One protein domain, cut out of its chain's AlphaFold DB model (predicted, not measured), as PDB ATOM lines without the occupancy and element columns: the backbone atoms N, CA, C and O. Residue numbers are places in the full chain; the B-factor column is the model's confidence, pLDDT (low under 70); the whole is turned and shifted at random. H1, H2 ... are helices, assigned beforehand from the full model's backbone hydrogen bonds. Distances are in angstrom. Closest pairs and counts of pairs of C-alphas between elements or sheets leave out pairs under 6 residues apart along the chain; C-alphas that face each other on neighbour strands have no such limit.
ATOM      1  N   ALA A   4      27.777 -24.005 -21.762       95.81
ATOM      2  CA  ALA A   4      28.784 -23.688 -22.773       95.81
ATOM      3  C   ALA A   4      30.100 -24.454 -22.556       95.81
ATOM      4  O   ALA A   4      30.738 -24.873 -23.517       95.81
ATOM      5  N   GLU A   5      30.505 -24.660 -21.302       97.00
ATOM      6  CA  GLU A   5      31.702 -25.435 -20.974       97.00
ATOM      7  C   GLU A   5      31.498 -26.928 -21.266       97.00
ATOM      8  O   GLU A   5      32.344 -27.562 -21.899       97.00
ATOM      9  N   ASN A   6      30.346 -27.478 -20.877       97.31
ATOM     10  CA  ASN A   6      29.987 -28.866 -21.155       97.31
ATOM     11  C   ASN A   6      29.877 -29.136 -22.661       97.31
ATOM     12  O   ASN A   6      30.333 -30.180 -23.126       97.31
ATOM     13  N   LEU A   7      29.345 -28.184 -23.439       97.12
ATOM     14  CA  LEU A   7      29.284 -28.281 -24.896       97.12
ATOM     15  C   LEU A   7      30.690 -28.338 -25.506       97.12
ATOM     16  O   LEU A   7      30.952 -29.242 -26.295       97.12
ATOM     17  N   ARG A   8      31.617 -27.470 -25.080       96.44
ATOM     18  CA  ARG A   8      33.020 -27.491 -25.548       96.44
ATOM     19  C   ARG A   8      33.750 -28.796 -25.210       96.44
ATOM     20  O   ARG A   8      34.633 -29.221 -25.940       96.44
ATOM     21  N   LYS A   9      33.383 -29.467 -24.113       97.25
ATOM     22  CA  LYS A   9      33.948 -30.779 -23.728       97.25
ATOM     23  C   LYS A   9      33.255 -31.967 -24.420       97.25
ATOM     24  O   LYS A   9      33.723 -33.111 -24.339       97.25
ATOM     25  N   SER A  10      32.132 -31.728 -25.094       97.56
ATOM     26  CA  SER A  10      31.288 -32.776 -25.670       97.56
ATOM     27  C   SER A  10      31.904 -33.426 -26.918       97.56
ATOM     28  O   SER A  10      32.998 -33.091 -27.381       97.56
ATOM     29  N   ARG A  11      31.211 -34.429 -27.463       97.62
ATOM     30  CA  ARG A  11      31.549 -34.996 -28.778       97.62
ATOM     31  C   ARG A  11      31.169 -34.053 -29.924       97.62
ATOM     32  O   ARG A  11      31.862 -34.066 -30.931       97.62
ATOM     33  N   ILE A  12      30.152 -33.210 -29.727       97.56
ATOM     34  CA  ILE A  12      29.653 -32.255 -30.727       97.56
ATOM     35  C   ILE A  12      30.752 -31.253 -31.084       97.56
ATOM     36  O   ILE A  12      31.074 -31.085 -32.254       97.56
ATOM     37  N   ASP A  13      31.391 -30.644 -30.083       97.56
ATOM     38  CA  ASP A  13      32.478 -29.684 -30.319       97.56
ATOM     39  C   ASP A  13      33.653 -30.331 -31.063       97.56
ATOM     40  O   ASP A  13      34.145 -29.795 -32.053       97.56
ATOM     41  N   ARG A  14      34.028 -31.556 -30.670       97.06
ATOM     42  CA  ARG A  14      35.079 -32.333 -31.346       97.06
ATOM     43  C   ARG A  14      34.745 -32.653 -32.802       97.06
ATOM     44  O   ARG A  14      35.652 -32.677 -33.632       97.06
ATOM     45  N   GLU A  15      33.484 -32.932 -33.106       97.38
ATOM     46  CA  GLU A  15      33.012 -33.191 -34.466       97.38
ATOM     47  C   GLU A  15      33.054 -31.917 -35.320       97.38
ATOM     48  O   GLU A  15      33.699 -31.904 -36.370       97.38
ATOM     49  N   LEU A  16      32.481 -30.818 -34.820       97.50
ATOM     50  CA  LEU A  16      32.498 -29.516 -35.494       97.50
ATOM     51  C   LEU A  16      33.927 -29.006 -35.711       97.50
ATOM     52  O   LEU A  16      34.258 -28.511 -36.790       97.50
ATOM     53  N   TYR A  17      34.803 -29.176 -34.717       97.25
ATOM     54  CA  TYR A  17      36.204 -28.781 -34.811       97.25
ATOM     55  C   TYR A  17      36.917 -29.494 -35.960       97.25
ATOM     56  O   TYR A  17      37.641 -28.844 -36.713       97.25
ATOM     57  N   LYS A  18      36.702 -30.802 -36.152       97.75
ATOM     58  CA  LYS A  18      37.319 -31.552 -37.261       97.75
ATOM     59  C   LYS A  18      36.861 -31.063 -38.637       97.75
ATOM     60  O   LYS A  18      37.654 -31.081 -39.571       97.75
ATOM     61  N   ALA A  19      35.617 -30.604 -38.758       97.50
ATOM     62  CA  ALA A  19      35.043 -30.134 -40.020       97.50
ATOM     63  C   ALA A  19      35.273 -28.634 -40.302       97.50
ATOM     64  O   ALA A  19      34.945 -28.154 -41.389       97.50
ATOM     65  N   ARG A  20      35.845 -27.876 -39.353       97.88
ATOM     66  CA  ARG A  20      35.869 -26.398 -39.362       97.88
ATOM     67  C   ARG A  20      36.467 -25.749 -40.615       97.88
ATOM     68  O   ARG A  20      36.089 -24.634 -40.960       97.88
ATOM     69  N   ASN A  21      37.389 -26.427 -41.300       98.25
ATOM     70  CA  ASN A  21      38.058 -25.894 -42.490       98.25
ATOM     71  C   ASN A  21      37.424 -26.352 -43.810       98.25
ATOM     72  O   ASN A  21      37.749 -25.775 -44.846       98.25
ATOM     73  N   ILE A  22      36.499 -27.321 -43.786       97.69
ATOM     74  CA  ILE A  22      35.877 -27.878 -44.995       97.69
ATOM     75  C   ILE A  22      35.150 -26.768 -45.753       97.69
ATOM     76  O   ILE A  22      35.531 -26.433 -46.868       97.69
ATOM     77  N   ARG A  23      34.140 -26.125 -45.149       97.12
ATOM     78  CA  ARG A  23      33.339 -25.105 -45.847       97.12
ATOM     79  C   ARG A  23      34.146 -23.871 -46.286       97.12
ATOM     80  O   ARG A  23      33.979 -23.470 -47.440       97.12
ATOM     81  N   PRO A  24      35.014 -23.264 -45.451       97.12
ATOM     82  CA  PRO A  24      35.859 -22.155 -45.890       97.12
ATOM     83  C   PRO A  24      36.771 -22.483 -47.079       97.12
ATOM     84  O   PRO A  24      37.026 -21.591 -47.886       97.12
ATOM     85  N   ALA A  25      37.241 -23.728 -47.223       97.44
ATOM     86  CA  ALA A  25      38.139 -24.106 -48.315       97.44
ATOM     87  C   ALA A  25      37.501 -23.922 -49.705       97.44
ATOM     88  O   ALA A  25      38.184 -23.551 -50.659       97.44
ATOM     89  N   PHE A  26      36.177 -24.072 -49.816       97.19
ATOM     90  CA  PHE A  26      35.442 -23.865 -51.073       97.19
ATOM     91  C   PHE A  26      35.415 -22.402 -51.538       97.19
ATOM     92  O   PHE A  26      34.991 -22.132 -52.659       97.19
ATOM     93  N   ARG A  27      35.911 -21.448 -50.735       94.50
ATOM     94  CA  ARG A  27      36.137 -20.066 -51.190       94.50
ATOM     95  C   ARG A  27      37.188 -19.979 -52.295       94.50
ATOM     96  O   ARG A  27      37.128 -19.057 -53.098       94.50
ATOM     97  N   ALA A  28      38.119 -20.933 -52.350       95.06
ATOM     98  CA  ALA A  28      39.077 -21.049 -53.447       95.06
ATOM     99  C   ALA A  28      38.451 -21.648 -54.725       95.06
ATOM    100  O   ALA A  28      39.112 -21.713 -55.755       95.06
ATOM    101  N   GLY A  29      37.190 -22.095 -54.670       96.62
ATOM    102  CA  GLY A  29      36.492 -22.793 -55.747       96.62
ATOM    103  C   GLY A  29      36.198 -24.257 -55.409       96.62
ATOM    104  O   GLY A  29      36.682 -24.802 -54.417       96.62
ATOM    105  N   LEU A  30      35.387 -24.901 -56.255       97.50
ATOM    106  CA  LEU A  30      34.913 -26.271 -56.040       97.50
ATOM    107  C   LEU A  30      36.067 -27.283 -55.975       97.50
ATOM    108  O   LEU A  30      36.205 -27.994 -54.984       97.50
ATOM    109  N   ALA A  31      36.916 -27.317 -57.004       98.12
ATOM    110  CA  ALA A  31      38.030 -28.262 -57.098       98.12
ATOM    111  C   ALA A  31      39.059 -28.122 -55.952       98.12
ATOM    112  O   ALA A  31      39.289 -29.113 -55.257       98.12
ATOM    113  N   PRO A  32      39.645 -26.936 -55.679       98.00
ATOM    114  CA  PRO A  32      40.575 -26.789 -54.556       98.00
ATOM    115  C   PRO A  32      39.899 -27.012 -53.199       98.00
ATOM    116  O   PRO A  32      40.530 -27.561 -52.299       98.00
ATOM    117  N   GLY A  33      38.614 -26.663 -53.056       98.00
ATOM    118  CA  GLY A  33      37.828 -26.961 -51.857       98.00
ATOM    119  C   GLY A  33      37.712 -28.462 -51.588       98.00
ATOM    120  O   GLY A  33      37.952 -28.897 -50.462       98.00
ATOM    121  N   ILE A  34      37.419 -29.261 -52.620       98.31
ATOM    122  CA  ILE A  34      37.372 -30.731 -52.534       98.31
ATOM    123  C   ILE A  34      38.750 -31.297 -52.189       98.31
ATOM    124  O   ILE A  34      38.860 -32.088 -51.254       98.31
ATOM    125  N   ILE A  35      39.797 -30.873 -52.904       98.38
ATOM    126  CA  ILE A  35      41.167 -31.357 -52.685       98.38
ATOM    127  C   ILE A  35      41.598 -31.079 -51.245       98.38
ATOM    128  O   ILE A  35      42.007 -32.000 -50.539       98.38
ATOM    129  N   TYR A  36      41.456 -29.836 -50.778       98.25
ATOM    130  CA  TYR A  36      41.793 -29.481 -49.402       98.25
ATOM    131  C   TYR A  36      40.974 -30.299 -48.397       98.25
ATOM    132  O   TYR A  36      41.533 -30.827 -47.441       98.25
ATOM    133  N   SER A  37      39.663 -30.440 -48.618       97.88
ATOM    134  CA  SER A  37      38.788 -31.185 -47.705       97.88
ATOM    135  C   SER A  37      39.198 -32.653 -47.599       97.88
ATOM    136  O   SER A  37      39.196 -33.203 -46.497       97.88
ATOM    137  N   ALA A  38      39.600 -33.280 -48.707       97.94
ATOM    138  CA  ALA A  38      40.129 -34.639 -48.705       97.94
ATOM    139  C   ALA A  38      41.461 -34.724 -47.940       97.94
ATOM    140  O   ALA A  38      41.622 -35.603 -47.096       97.94
ATOM    141  N   LEU A  39      42.389 -33.791 -48.169       98.06
ATOM    142  CA  LEU A  39      43.672 -33.758 -47.457       98.06
ATOM    143  C   LEU A  39      43.481 -33.569 -45.942       98.06
ATOM    144  O   LEU A  39      44.025 -34.343 -45.154       98.06
ATOM    145  N   ASP A  40      42.679 -32.589 -45.520       97.75
ATOM    146  CA  ASP A  40      42.436 -32.316 -44.096       97.75
ATOM    147  C   ASP A  40      41.713 -33.494 -43.424       97.75
ATOM    148  O   ASP A  40      42.089 -33.925 -42.335       97.75
ATOM    149  N   THR A  41      40.727 -34.093 -44.099       97.19
ATOM    150  CA  THR A  41      39.950 -35.213 -43.541       97.19
ATOM    151  C   THR A  41      40.763 -36.502 -43.459       97.19
ATOM    152  O   THR A  41      40.804 -37.122 -42.397       97.19
ATOM    153  N   TYR A  42      41.411 -36.916 -44.550       97.50
ATOM    154  CA  TYR A  42      42.045 -38.236 -44.639       97.50
ATOM    155  C   TYR A  42      43.494 -38.259 -44.146       97.50
ATOM    156  O   TYR A  42      43.909 -39.270 -43.587       97.50
ATOM    157  N   LEU A  43      44.260 -37.174 -44.316       97.06
ATOM    158  CA  LEU A  43      45.659 -37.129 -43.870       97.06
ATOM    159  C   LEU A  43      45.797 -36.505 -42.481       97.06
ATOM    160  O   LEU A  43      46.527 -37.026 -41.642       97.06
ATOM    161  N   LEU A  44      45.098 -35.395 -42.226       97.06
ATOM    162  CA  LEU A  44      45.218 -34.657 -40.960       97.06
ATOM    163  C   LEU A  44      44.148 -35.050 -39.932       97.06
ATOM    164  O   LEU A  44      44.226 -34.640 -38.773       97.06
ATOM    165  N   GLY A  45      43.130 -35.821 -40.324       96.81
ATOM    166  CA  GLY A  45      42.022 -36.199 -39.446       96.81
ATOM    167  C   GLY A  45      41.227 -35.003 -38.902       96.81
ATOM    168  O   GLY A  45      40.713 -35.077 -37.780       96.81
ATOM    169  N   GLY A  46      41.188 -33.887 -39.641       95.44
ATOM    170  CA  GLY A  46      40.588 -32.612 -39.230       95.44
ATOM    171  C   GLY A  46      41.402 -31.841 -38.180       95.44
ATOM    172  O   GLY A  46      40.872 -30.965 -37.491       95.44
ATOM    173  N   ARG A  47      42.680 -32.189 -37.988       96.19
ATOM    174  CA  ARG A  47      43.568 -31.608 -36.962       96.19
ATOM    175  C   ARG A  47      44.623 -30.666 -37.540       96.19
ATOM    176  O   ARG A  47      45.655 -30.465 -36.905       96.19
ATOM    177  N   ALA A  48      44.376 -30.077 -38.711       97.12
ATOM    178  CA  ALA A  48      45.248 -29.040 -39.258       97.12
ATOM    179  C   ALA A  48      45.600 -27.981 -38.188       97.12
ATOM    180  O   ALA A  48      44.710 -27.569 -37.445       97.12
ATOM    181  N   PRO A  49      46.850 -27.499 -38.084       96.44
ATOM    182  CA  PRO A  49      47.249 -26.520 -37.066       96.44
ATOM    183  C   PRO A  49      46.771 -25.083 -37.368       96.44
ATOM    184  O   PRO A  49      47.272 -24.122 -36.790       96.44
ATOM    185  N   TRP A  50      45.793 -24.917 -38.261       97.00
ATOM    186  CA  TRP A  50      45.189 -23.637 -38.634       97.00
ATOM    187  C   TRP A  50      43.660 -23.721 -38.678       97.00
ATOM    188  O   TRP A  50      43.059 -24.802 -38.696       97.00
ATOM    189  N   THR A  51      43.032 -22.547 -38.720       98.06
ATOM    190  CA  THR A  51      41.585 -22.389 -38.888       98.06
ATOM    191  C   THR A  51      41.311 -21.275 -39.892       98.06
ATOM    192  O   THR A  51      41.724 -20.132 -39.688       98.06
ATOM    193  N   PHE A  52      40.615 -21.601 -40.979       97.50
ATOM    194  CA  PHE A  52      40.180 -20.625 -41.972       97.50
ATOM    195  C   PHE A  52      39.047 -19.740 -41.441       97.50
ATOM    196  O   PHE A  52      38.278 -20.138 -40.568       97.50
ATOM    197  N   ARG A  53      38.935 -18.523 -41.985       95.94
ATOM    198  CA  ARG A  53      37.904 -17.550 -41.595       95.94
ATOM    199  C   ARG A  53      36.771 -17.468 -42.617       95.94
ATOM    200  O   ARG A  53      36.976 -17.619 -43.826       95.94
ATOM    201  N   HIS A  54      35.582 -17.159 -42.117       94.88
ATOM    202  CA  HIS A  54      34.409 -16.835 -42.922       94.88
ATOM    203  C   HIS A  54      34.283 -15.324 -43.142       94.88
ATOM    204  O   HIS A  54      34.807 -14.532 -42.361       94.88
ATOM    205  N   ASN A  55      33.565 -14.954 -44.200       92.25
ATOM    206  CA  ASN A  55      33.058 -13.602 -44.415       92.25
ATOM    207  C   ASN A  55      31.543 -13.611 -44.172       92.25
ATOM    208  O   ASN A  55      30.924 -14.676 -44.247       92.25
TER     209      ASN A  55
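What this domain is: This is residues 4 to 55 of the 182 residues of the protein "Electron transfer flavoprotein-ubiquinone oxidoreductase" of Alphaproteobacteria bacterium (UniProt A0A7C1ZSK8). H4, the longest helix, and H3 form a V-shaped hairpin; H2 leads away from it as an arm, and short H1 turns across the arm's far end. After H4, the unnamed tail, residues 44 to 55, crosses near the link between H2 and H3. The 52 printed residues include four named helices, H1 to H4 in order, all helix in class. The whole is only just loose, close to compact, with radius of gyration of the C-alphas 12.0 A and spans of 37 by 27 by 16 A.

Where its parts are: H4, residues 30 to 43, is 19.5 A long and ends at C-alpha 43 (45.659, -37.129, -43.870). H3 is residues 22 to 28, H2 residues 11 to 19, 12.7 A, and H1 residues 4 to 9, from C-alpha 4 (28.784, -23.688, -22.773).

How they stand to each other: H4 and H3, a helical hairpin, touch, with closest C-alphas of Gly 33 and Phe 26 4.0 A apart, at a steep tilt of 38 degrees, opposite ways. H2 is close to but not clearly touching H4, the closest C-alphas, Lys 18 and Thr 41, being 7.7 A apart. H2 and H3 meet only through their link. H1 is about perpendicular to H2, at 74 degrees. Every O i to N i+4 pair is within hydrogen-bond range in H1, H2 and H4; H3 has 0 of 3, but 4 of 4 O i to N i+3 pairs.

The domain as a whole: The C-alphas farthest apart, Asn 6 and Ala 31, are 36.8 A apart. The printed part has no cut, the three links are tight, and no printed residue is under 70 in pLDDT.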